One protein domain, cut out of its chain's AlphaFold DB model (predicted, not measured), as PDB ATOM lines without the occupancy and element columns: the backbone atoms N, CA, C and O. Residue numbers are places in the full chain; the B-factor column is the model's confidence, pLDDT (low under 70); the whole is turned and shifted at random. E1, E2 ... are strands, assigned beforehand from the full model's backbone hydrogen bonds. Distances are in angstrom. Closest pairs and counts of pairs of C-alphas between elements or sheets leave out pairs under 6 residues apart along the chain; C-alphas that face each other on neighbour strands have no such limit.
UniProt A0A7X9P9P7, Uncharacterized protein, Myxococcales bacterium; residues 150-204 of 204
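AT A GLANCE: This is residues 150 to 204 of the 204 residues of an uncharacterized protein of Myxococcales bacterium (UniProt A0A7X9P9P7). Two strand hairpins, E1 with E2 and E3 with E4, stand side by side and join through E2 and E4 into one strongly twisted sheet. The 55 printed residues hold four named strands, E1 E2 E3 E4 along the chain, and no named helix; across the sheet the order is E1 E2 E4 E3, antiparallel. The class is all strand, with under half of the residues, 22, in named strands. The whole is compact, radius of gyration of the C-alphas 10.7 A, spanning 28 by 26 by 16 A.

HOW THE PARTS SIT: Start at E1, residues 155 to 158, in a hairpin with E2, residues 163 to 169: N 155 and O 166 are 2.8 A apart. E2 pairs with E4, residues 193 to 197; look at N 169 and O 193, 2.9 A. E3, residues 179 to 184, forms a hairpin with E4; N 183 and O 194 are 2.9 A apart. Edge strands E1 and E3 are apart.

IN THESE COORDINATES: Find C-alpha 155 at (170.923, 117.906, 129.424), where E1 begins its 10.0 A. E2 runs 18.5 A, E3 14.4 A, and E4 13.5 A to C-alpha 197 at (162.787, 122.800, 132.865).

THE WHOLE: The C-alphas farthest apart, Pro 189 and Arg 199, lie 28.7 A apart. The printed part has no cut and no long link. Confidence is under 70 in 22 residues, among them 198 to 204.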
ATOM      1  N   CYS A 150     166.193 119.002 124.986       63.97
ATOM      2  CA  CYS A 150     166.264 120.108 125.919       63.97
ATOM      3  C   CYS A 150     166.865 121.295 125.148       63.97
ATOM      4  O   CYS A 150     167.770 121.081 124.338       63.97
ATOM      5  N   ASP A 151     166.334 122.506 125.327       64.12
ATOM      6  CA  ASP A 151     166.875 123.697 124.662       64.12
ATOM      7  C   ASP A 151     168.405 123.786 124.843       64.12
ATOM      8  O   ASP A 151     168.961 123.227 125.794       64.12
ATOM      9  N   GLU A 152     169.099 124.494 123.944       65.56
ATOM     10  CA  GLU A 152     170.562 124.616 124.004       65.56
ATOM     11  C   GLU A 152     171.044 124.996 125.417       65.56
ATOM     12  O   GLU A 152     170.663 126.031 125.970       65.56
ATOM     13  N   GLY A 153     171.885 124.138 126.005       67.50
ATOM     14  CA  GLY A 153     172.421 124.307 127.360       67.50
ATOM     15  C   GLY A 153     171.779 123.431 128.439       67.50
ATOM     16  O   GLY A 153     172.247 123.458 129.576       67.50
ATOM     17  N   PHE A 154     170.765 122.632 128.108       71.31
ATOM     18  CA  PHE A 154     170.165 121.656 129.017       71.31
ATOM     19  C   PHE A 154     170.495 120.217 128.602       71.31
ATOM     20  O   PHE A 154     170.616 119.899 127.421       71.31
ATOM     21  N   VAL A 155     170.611 119.331 129.587       71.38
ATOM     22  CA  VAL A 155     170.923 117.906 129.424       71.38
ATOM     23  C   VAL A 155     169.768 117.082 129.991       71.38
ATOM     24  O   VAL A 155     169.241 117.411 131.054       71.38
ATOM     25  N   CYS A 156     169.360 116.008 129.310       75.12
ATOM     26  CA  CYS A 156     168.405 115.058 129.886       75.12
ATOM     27  C   CYS A 156     169.064 114.281 131.032       75.12
ATOM     28  O   CYS A 156     170.119 113.673 130.852       75.12
ATOM     29  N   ALA A 157     168.417 114.254 132.194       69.50
ATOM     30  CA  ALA A 157     168.802 113.423 133.327       69.50
ATOM     31  C   ALA A 157     167.603 112.619 133.834       69.50
ATOM     32  O   ALA A 157     166.475 113.114 133.828       69.50
ATOM     33  N   CYS A 158     167.856 111.388 134.283       66.81
ATOM     34  CA  CYS A 158     166.832 110.459 134.757       66.81
ATOM     35  C   CYS A 158     167.183 109.904 136.144       66.81
ATOM     36  O   CYS A 158     168.325 109.507 136.376       66.81
ATOM     37  N   ASP A 159     166.203 109.802 137.044       61.50
ATOM     38  CA  ASP A 159     166.326 109.185 138.376       61.50
ATOM     39  C   ASP A 159     165.648 107.799 138.431       61.50
ATOM     40  O   ASP A 159     164.877 107.454 139.326       61.50
ATOM     41  N   GLY A 160     165.941 106.969 137.432       65.50
ATOM     42  CA  GLY A 160     165.404 105.616 137.300       65.50
ATOM     43  C   GLY A 160     164.090 105.552 136.521       65.50
ATOM     44  O   GLY A 160     164.018 104.797 135.559       65.50
ATOM     45  N   SER A 161     163.059 106.321 136.894       57.41
ATOM     46  CA  SER A 161     161.756 106.302 136.186       57.41
ATOM     47  C   SER A 161     161.222 107.674 135.782       57.41
ATOM     48  O   SER A 161     160.311 107.742 134.957       57.41
ATOM     49  N   THR A 162     161.766 108.759 136.331       63.84
ATOM     50  CA  THR A 162     161.431 110.120 135.913       63.84
ATOM     51  C   THR A 162     162.629 110.752 135.221       63.84
ATOM     52  O   THR A 162     163.742 110.743 135.732       63.84
ATOM     53  N   CYS A 163     162.402 111.281 134.023       67.25
ATOM     54  CA  CYS A 163     163.410 111.960 133.221       67.25
ATOM     55  C   CYS A 163     163.009 113.426 133.041       67.25
ATOM     56  O   CYS A 163     161.824 113.749 132.920       67.25
ATOM     57  N   GLY A 164     163.990 114.323 133.031       74.06
ATOM     58  CA  GLY A 164     163.768 115.753 132.852       74.06
ATOM     59  C   GLY A 164     165.002 116.469 132.321       74.06
ATOM     60  O   GLY A 164     166.129 115.996 132.459       74.06
ATOM     61  N   CYS A 165     164.781 117.626 131.709       79.38
ATOM     62  CA  CYS A 165     165.849 118.499 131.240       79.38
ATOM     63  C   CYS A 165     166.415 119.317 132.398       79.38
ATOM     64  O   CYS A 165     165.684 120.103 133.011       79.38
ATOM     65  N   ILE A 166     167.710 119.159 132.666       80.44
ATOM     66  CA  ILE A 166     168.423 119.864 133.727       80.44
ATOM     67  C   ILE A 166     169.582 120.695 133.181       80.44
ATOM     68  O   ILE A 166     170.186 120.362 132.164       80.44
ATOM     69  N   VAL A 167     169.921 121.767 133.884       84.44
ATOM     70  CA  VAL A 167     171.162 122.522 133.685       84.44
ATOM     71  C   VAL A 167     171.815 122.740 135.038       84.44
ATOM     72  O   VAL A 167     171.136 123.072 136.011       84.44
ATOM     73  N   GLU A 168     173.124 122.529 135.113       85.81
ATOM     74  CA  GLU A 168     173.876 122.808 136.328       85.81
ATOM     75  C   GLU A 168     174.144 124.302 136.459       85.81
ATOM     76  O   GLU A 168     174.574 124.964 135.512       85.81
ATOM     77  N   VAL A 169     173.916 124.828 137.656       85.25
ATOM     78  CA  VAL A 169     174.168 126.225 137.982       85.25
ATOM     79  C   VAL A 169     174.970 126.327 139.277       85.25
ATOM     80  O   VAL A 169     174.815 125.504 140.176       85.25
ATOM     81  N   PRO A 170     175.808 127.363 139.428       86.19
ATOM     82  CA  PRO A 170     176.509 127.601 140.687       86.19
ATOM     83  C   PRO A 170     175.577 128.163 141.775       86.19
ATOM     84  O   PRO A 170     175.905 128.088 142.954       86.19
ATOM     85  N   ASP A 171     174.434 128.745 141.390       84.06
ATOM     86  CA  ASP A 171     173.422 129.288 142.298       84.06
ATOM     87  C   ASP A 171     172.028 129.249 141.647       84.06
ATOM     88  O   ASP A 171     171.890 129.518 140.453       84.06
ATOM     89  N   CYS A 172     170.980 128.970 142.427       83.50
ATOM     90  CA  CYS A 172     169.601 128.870 141.927       83.50
ATOM     91  C   CYS A 172     169.045 130.181 141.344       83.50
ATOM     92  O   CYS A 172     168.081 130.160 140.580       83.50
ATOM     93  N   SER A 173     169.627 131.335 141.673       87.12
ATOM     94  CA  SER A 173     169.270 132.608 141.033       87.12
ATOM     95  C   SER A 173     169.744 132.707 139.581       87.12
ATOM     96  O   SER A 173     169.259 133.564 138.843       87.12
ATOM     97  N   MET A 174     170.662 131.829 139.158       87.19
ATOM     98  CA  MET A 174     171.186 131.762 137.792       87.19
ATOM     99  C   MET A 174     170.413 130.792 136.895       87.19
ATOM    100  O   MET A 174     170.833 130.541 135.767       87.19
ATOM    101  N   CYS A 175     169.289 130.252 137.369       84.31
ATOM    102  CA  CYS A 175     168.456 129.390 136.549       84.31
ATOM    103  C   CYS A 175     167.939 130.129 135.296       84.31
ATOM    104  O   CYS A 175     167.427 131.250 135.416       84.31
ATOM    105  N   PRO A 176     168.029 129.518 134.100       81.38
ATOM    106  CA  PRO A 176     167.496 130.120 132.886       81.38
ATOM    107  C   PRO A 176     165.974 130.311 132.967       81.38
ATOM    108  O   PRO A 176     165.271 129.528 133.613       81.38
ATOM    109  N   PRO A 177     165.418 131.322 132.283       77.19
ATOM    110  CA  PRO A 177     163.971 131.459 132.172       77.19
ATOM    111  C   PRO A 177     163.365 130.203 131.525       77.19
ATOM    112  O   PRO A 177     163.857 129.736 130.504       77.19
ATOM    113  N   GLY A 178     162.287 129.669 132.110       70.56
ATOM    114  CA  GLY A 178     161.655 128.414 131.663       70.56
ATOM    115  C   GLY A 178     161.915 127.206 132.573       70.56
ATOM    116  O   GLY A 178     161.309 126.150 132.379       70.56
ATOM    117  N   THR A 179     162.747 127.364 133.604       75.31
ATOM    118  CA  THR A 179     162.880 126.394 134.700       75.31
ATOM    119  C   THR A 179     161.946 126.726 135.858       75.31
ATOM    120  O   THR A 179     161.763 127.901 136.176       75.31
ATOM    121  N   HIS A 180     161.390 125.711 136.513       73.38
ATOM    122  CA  HIS A 180     160.457 125.890 137.636       73.38
ATOM    123  C   HIS A 180     161.033 125.553 138.989       73.38
ATOM    124  O   HIS A 180     160.524 126.010 140.012       73.38
ATOM    125  N   GLU A 181     162.075 124.734 138.998       82.25
ATOM    126  CA  GLU A 181     162.570 124.166 140.227       82.25
ATOM    127  C   GLU A 181     164.086 124.099 140.188       82.25
ATOM    128  O   GLU A 181     164.673 123.728 139.175       82.25
ATOM    129  N   CYS A 182     164.706 124.480 141.299       84.81
ATOM    130  CA  CYS A 182     166.128 124.308 141.527       84.81
ATOM    131  C   CYS A 182     166.306 123.336 142.692       84.81
ATOM    132  O   CYS A 182     165.735 123.563 143.764       84.81
ATOM    133  N   ARG A 183     167.073 122.263 142.495       83.31
ATOM    134  CA  ARG A 183     167.362 121.256 143.527       83.31
ATOM    135  C   ARG A 183     168.855 120.963 143.598       83.31
ATOM    136  O   ARG A 183     169.563 121.056 142.599       83.31
ATOM    137  N   SER A 184     169.326 120.593 144.784       77.50
ATOM    138  CA  SER A 184     170.646 119.988 144.960       77.50
ATOM    139  C   SER A 184     170.596 118.513 144.579       77.50
ATOM    140  O   SER A 184     169.612 117.850 144.903       77.50
ATOM    141  N   ALA A 185     171.649 117.979 143.962       68.12
ATOM    142  CA  ALA A 185     171.746 116.535 143.772       68.12
ATOM    143  C   ALA A 185     171.876 115.835 145.134       68.12
ATOM    144  O   ALA A 185     172.873 116.000 145.836       68.12
ATOM    145  N   ASP A 186     170.866 115.045 145.507       62.72
ATOM    146  CA  ASP A 186     170.751 114.411 146.833       62.72
ATOM    147  C   ASP A 186     171.916 113.459 147.180       62.72
ATOM    148  O   ASP A 186     172.119 113.126 148.347       62.72
ATOM    149  N   ALA A 187     172.701 113.032 146.183       62.00
ATOM    150  CA  ALA A 187     173.852 112.137 146.330       62.00
ATOM    151  C   ALA A 187     175.214 112.803 146.044       62.00
ATOM    152  O   ALA A 187     176.229 112.106 145.993       62.00
ATOM    153  N   ASP A 188     175.255 114.123 145.845       65.81
ATOM    154  CA  ASP A 188     176.484 114.841 145.504       65.81
ATOM    155  C   ASP A 188     177.161 115.435 146.757       65.81
ATOM    156  O   ASP A 188     176.575 116.306 147.411       65.81
ATOM    157  N   PRO A 189     178.390 115.004 147.113       70.62
ATOM    158  CA  PRO A 189     179.125 115.558 148.252       70.62
ATOM    159  C   PRO A 189     179.483 117.045 148.088       70.62
ATOM    160  O   PRO A 189     179.732 117.713 149.094       70.62
ATOM    161  N   ASP A 190     179.480 117.566 146.859       80.81
ATOM    162  CA  ASP A 190     179.790 118.960 146.541       80.81
ATOM    163  C   ASP A 190     178.536 119.853 146.477       80.81
ATOM    164  O   ASP A 190     178.646 121.052 146.218       80.81
ATOM    165  N   HIS A 191     177.342 119.306 146.757       78.56
ATOM    166  CA  HIS A 191     176.071 120.044 146.786       78.56
ATOM    167  C   HIS A 191     175.792 120.866 145.511       78.56
ATOM    168  O   HIS A 191     175.268 121.982 145.580       78.56
ATOM    169  N   ARG A 192     176.127 120.323 144.336       83.75
ATOM    170  CA  ARG A 192     175.874 120.986 143.048       83.75
ATOM    171  C   ARG A 192     174.370 121.203 142.842       83.75
ATOM    172  O   ARG A 192     173.548 120.370 143.242       83.75
ATOM    173  N   LEU A 193     174.018 122.344 142.249       84.88
ATOM    174  CA  LEU A 193     172.637 122.788 142.048       84.88
ATOM    175  C   LEU A 193     172.224 122.627 140.585       84.88
ATOM    176  O   LEU A 193     172.987 122.943 139.673       84.88
ATOM    177  N   PHE A 194     170.987 122.191 140.372       85.50
ATOM    178  CA  PHE A 194     170.430 121.944 139.048       85.50
ATOM    179  C   PHE A 194     169.066 122.604 138.906       85.50
ATOM    180  O   PHE A 194     168.228 122.497 139.803       85.50
ATOM    181  N   CYS A 195     168.831 123.246 137.765       86.69
ATOM    182  CA  CYS A 195     167.537 123.819 137.413       86.69
ATOM    183  C   CYS A 195     166.792 122.890 136.454       86.69
ATOM    184  O   CYS A 195     167.349 122.489 135.434       86.69
ATOM    185  N   ILE A 196     165.531 122.588 136.759       81.75
ATOM    186  CA  ILE A 196     164.679 121.658 136.011       81.75
ATOM    187  C   ILE A 196     163.716 122.455 135.119       81.75
ATOM    188  O   ILE A 196     162.960 123.312 135.600       81.75
ATOM    189  N   ALA A 197     163.716 122.182 133.815       75.94
ATOM    190  CA  ALA A 197     162.787 122.800 132.865       75.94
ATOM    191  C   ALA A 197     161.380 122.173 132.949       75.94
ATOM    192  O   ALA A 197     161.246 120.962 133.101       75.94
ATOM    193  N   GLU A 198     160.312 122.979 132.835       61.12
ATOM    194  CA  GLU A 198     158.919 122.477 132.941       61.12
ATOM    195  C   GLU A 198     158.417 121.717 131.710       61.12
ATOM    196  O   GLU A 198     157.349 121.105 131.771       61.12
ATOM    197  N   ARG A 199     159.085 121.832 130.554       55.09
ATOM    198  CA  ARG A 199     158.399 121.596 129.269       55.09
ATOM    199  C   ARG A 199     159.176 120.921 128.157       55.09
ATOM    200  O   ARG A 199     158.763 121.026 127.007       55.09
ATOM    201  N   PHE A 200     160.196 120.141 128.472       51.78
ATOM    202  CA  PHE A 200     160.809 119.299 127.454       51.78
ATOM    203  C   PHE A 200     160.839 117.877 127.971       51.78
ATOM    204  O   PHE A 200     161.506 117.541 128.945       51.78
ATOM    205  N   ALA A 201     159.946 117.094 127.373       53.81
ATOM    206  CA  ALA A 201     159.726 115.702 127.662       53.81
ATOM    207  C   ALA A 201     160.972 114.914 127.243       53.81
ATOM    208  O   ALA A 201     160.989 114.311 126.175       53.81
ATOM    209  N   CYS A 202     161.989 114.883 128.106       55.88
ATOM    210  CA  CYS A 202     162.786 113.673 128.235       55.88
ATOM    211  C   CYS A 202     161.783 112.621 128.718       55.88
ATOM    212  O   CYS A 202     161.475 112.540 129.906       55.88
ATOM    213  N   ARG A 203     161.124 111.925 127.792       49.31
ATOM    214  CA  ARG A 203     160.486 110.664 128.163       49.31
ATOM    215  C   ARG A 203     161.610 109.645 128.319       49.31
ATOM    216  O   ARG A 203     162.632 109.838 127.665       49.31
ATOM    217  N   PRO A 204     161.457 108.664 129.225       48.59
ATOM    218  CA  PRO A 204     162.293 107.487 129.167       48.59
ATOM    219  C   PRO A 204     162.208 106.981 127.746       48.59
ATOM    220  O   PRO A 204     161.081 106.805 127.210       48.59
TER     221      PRO A 204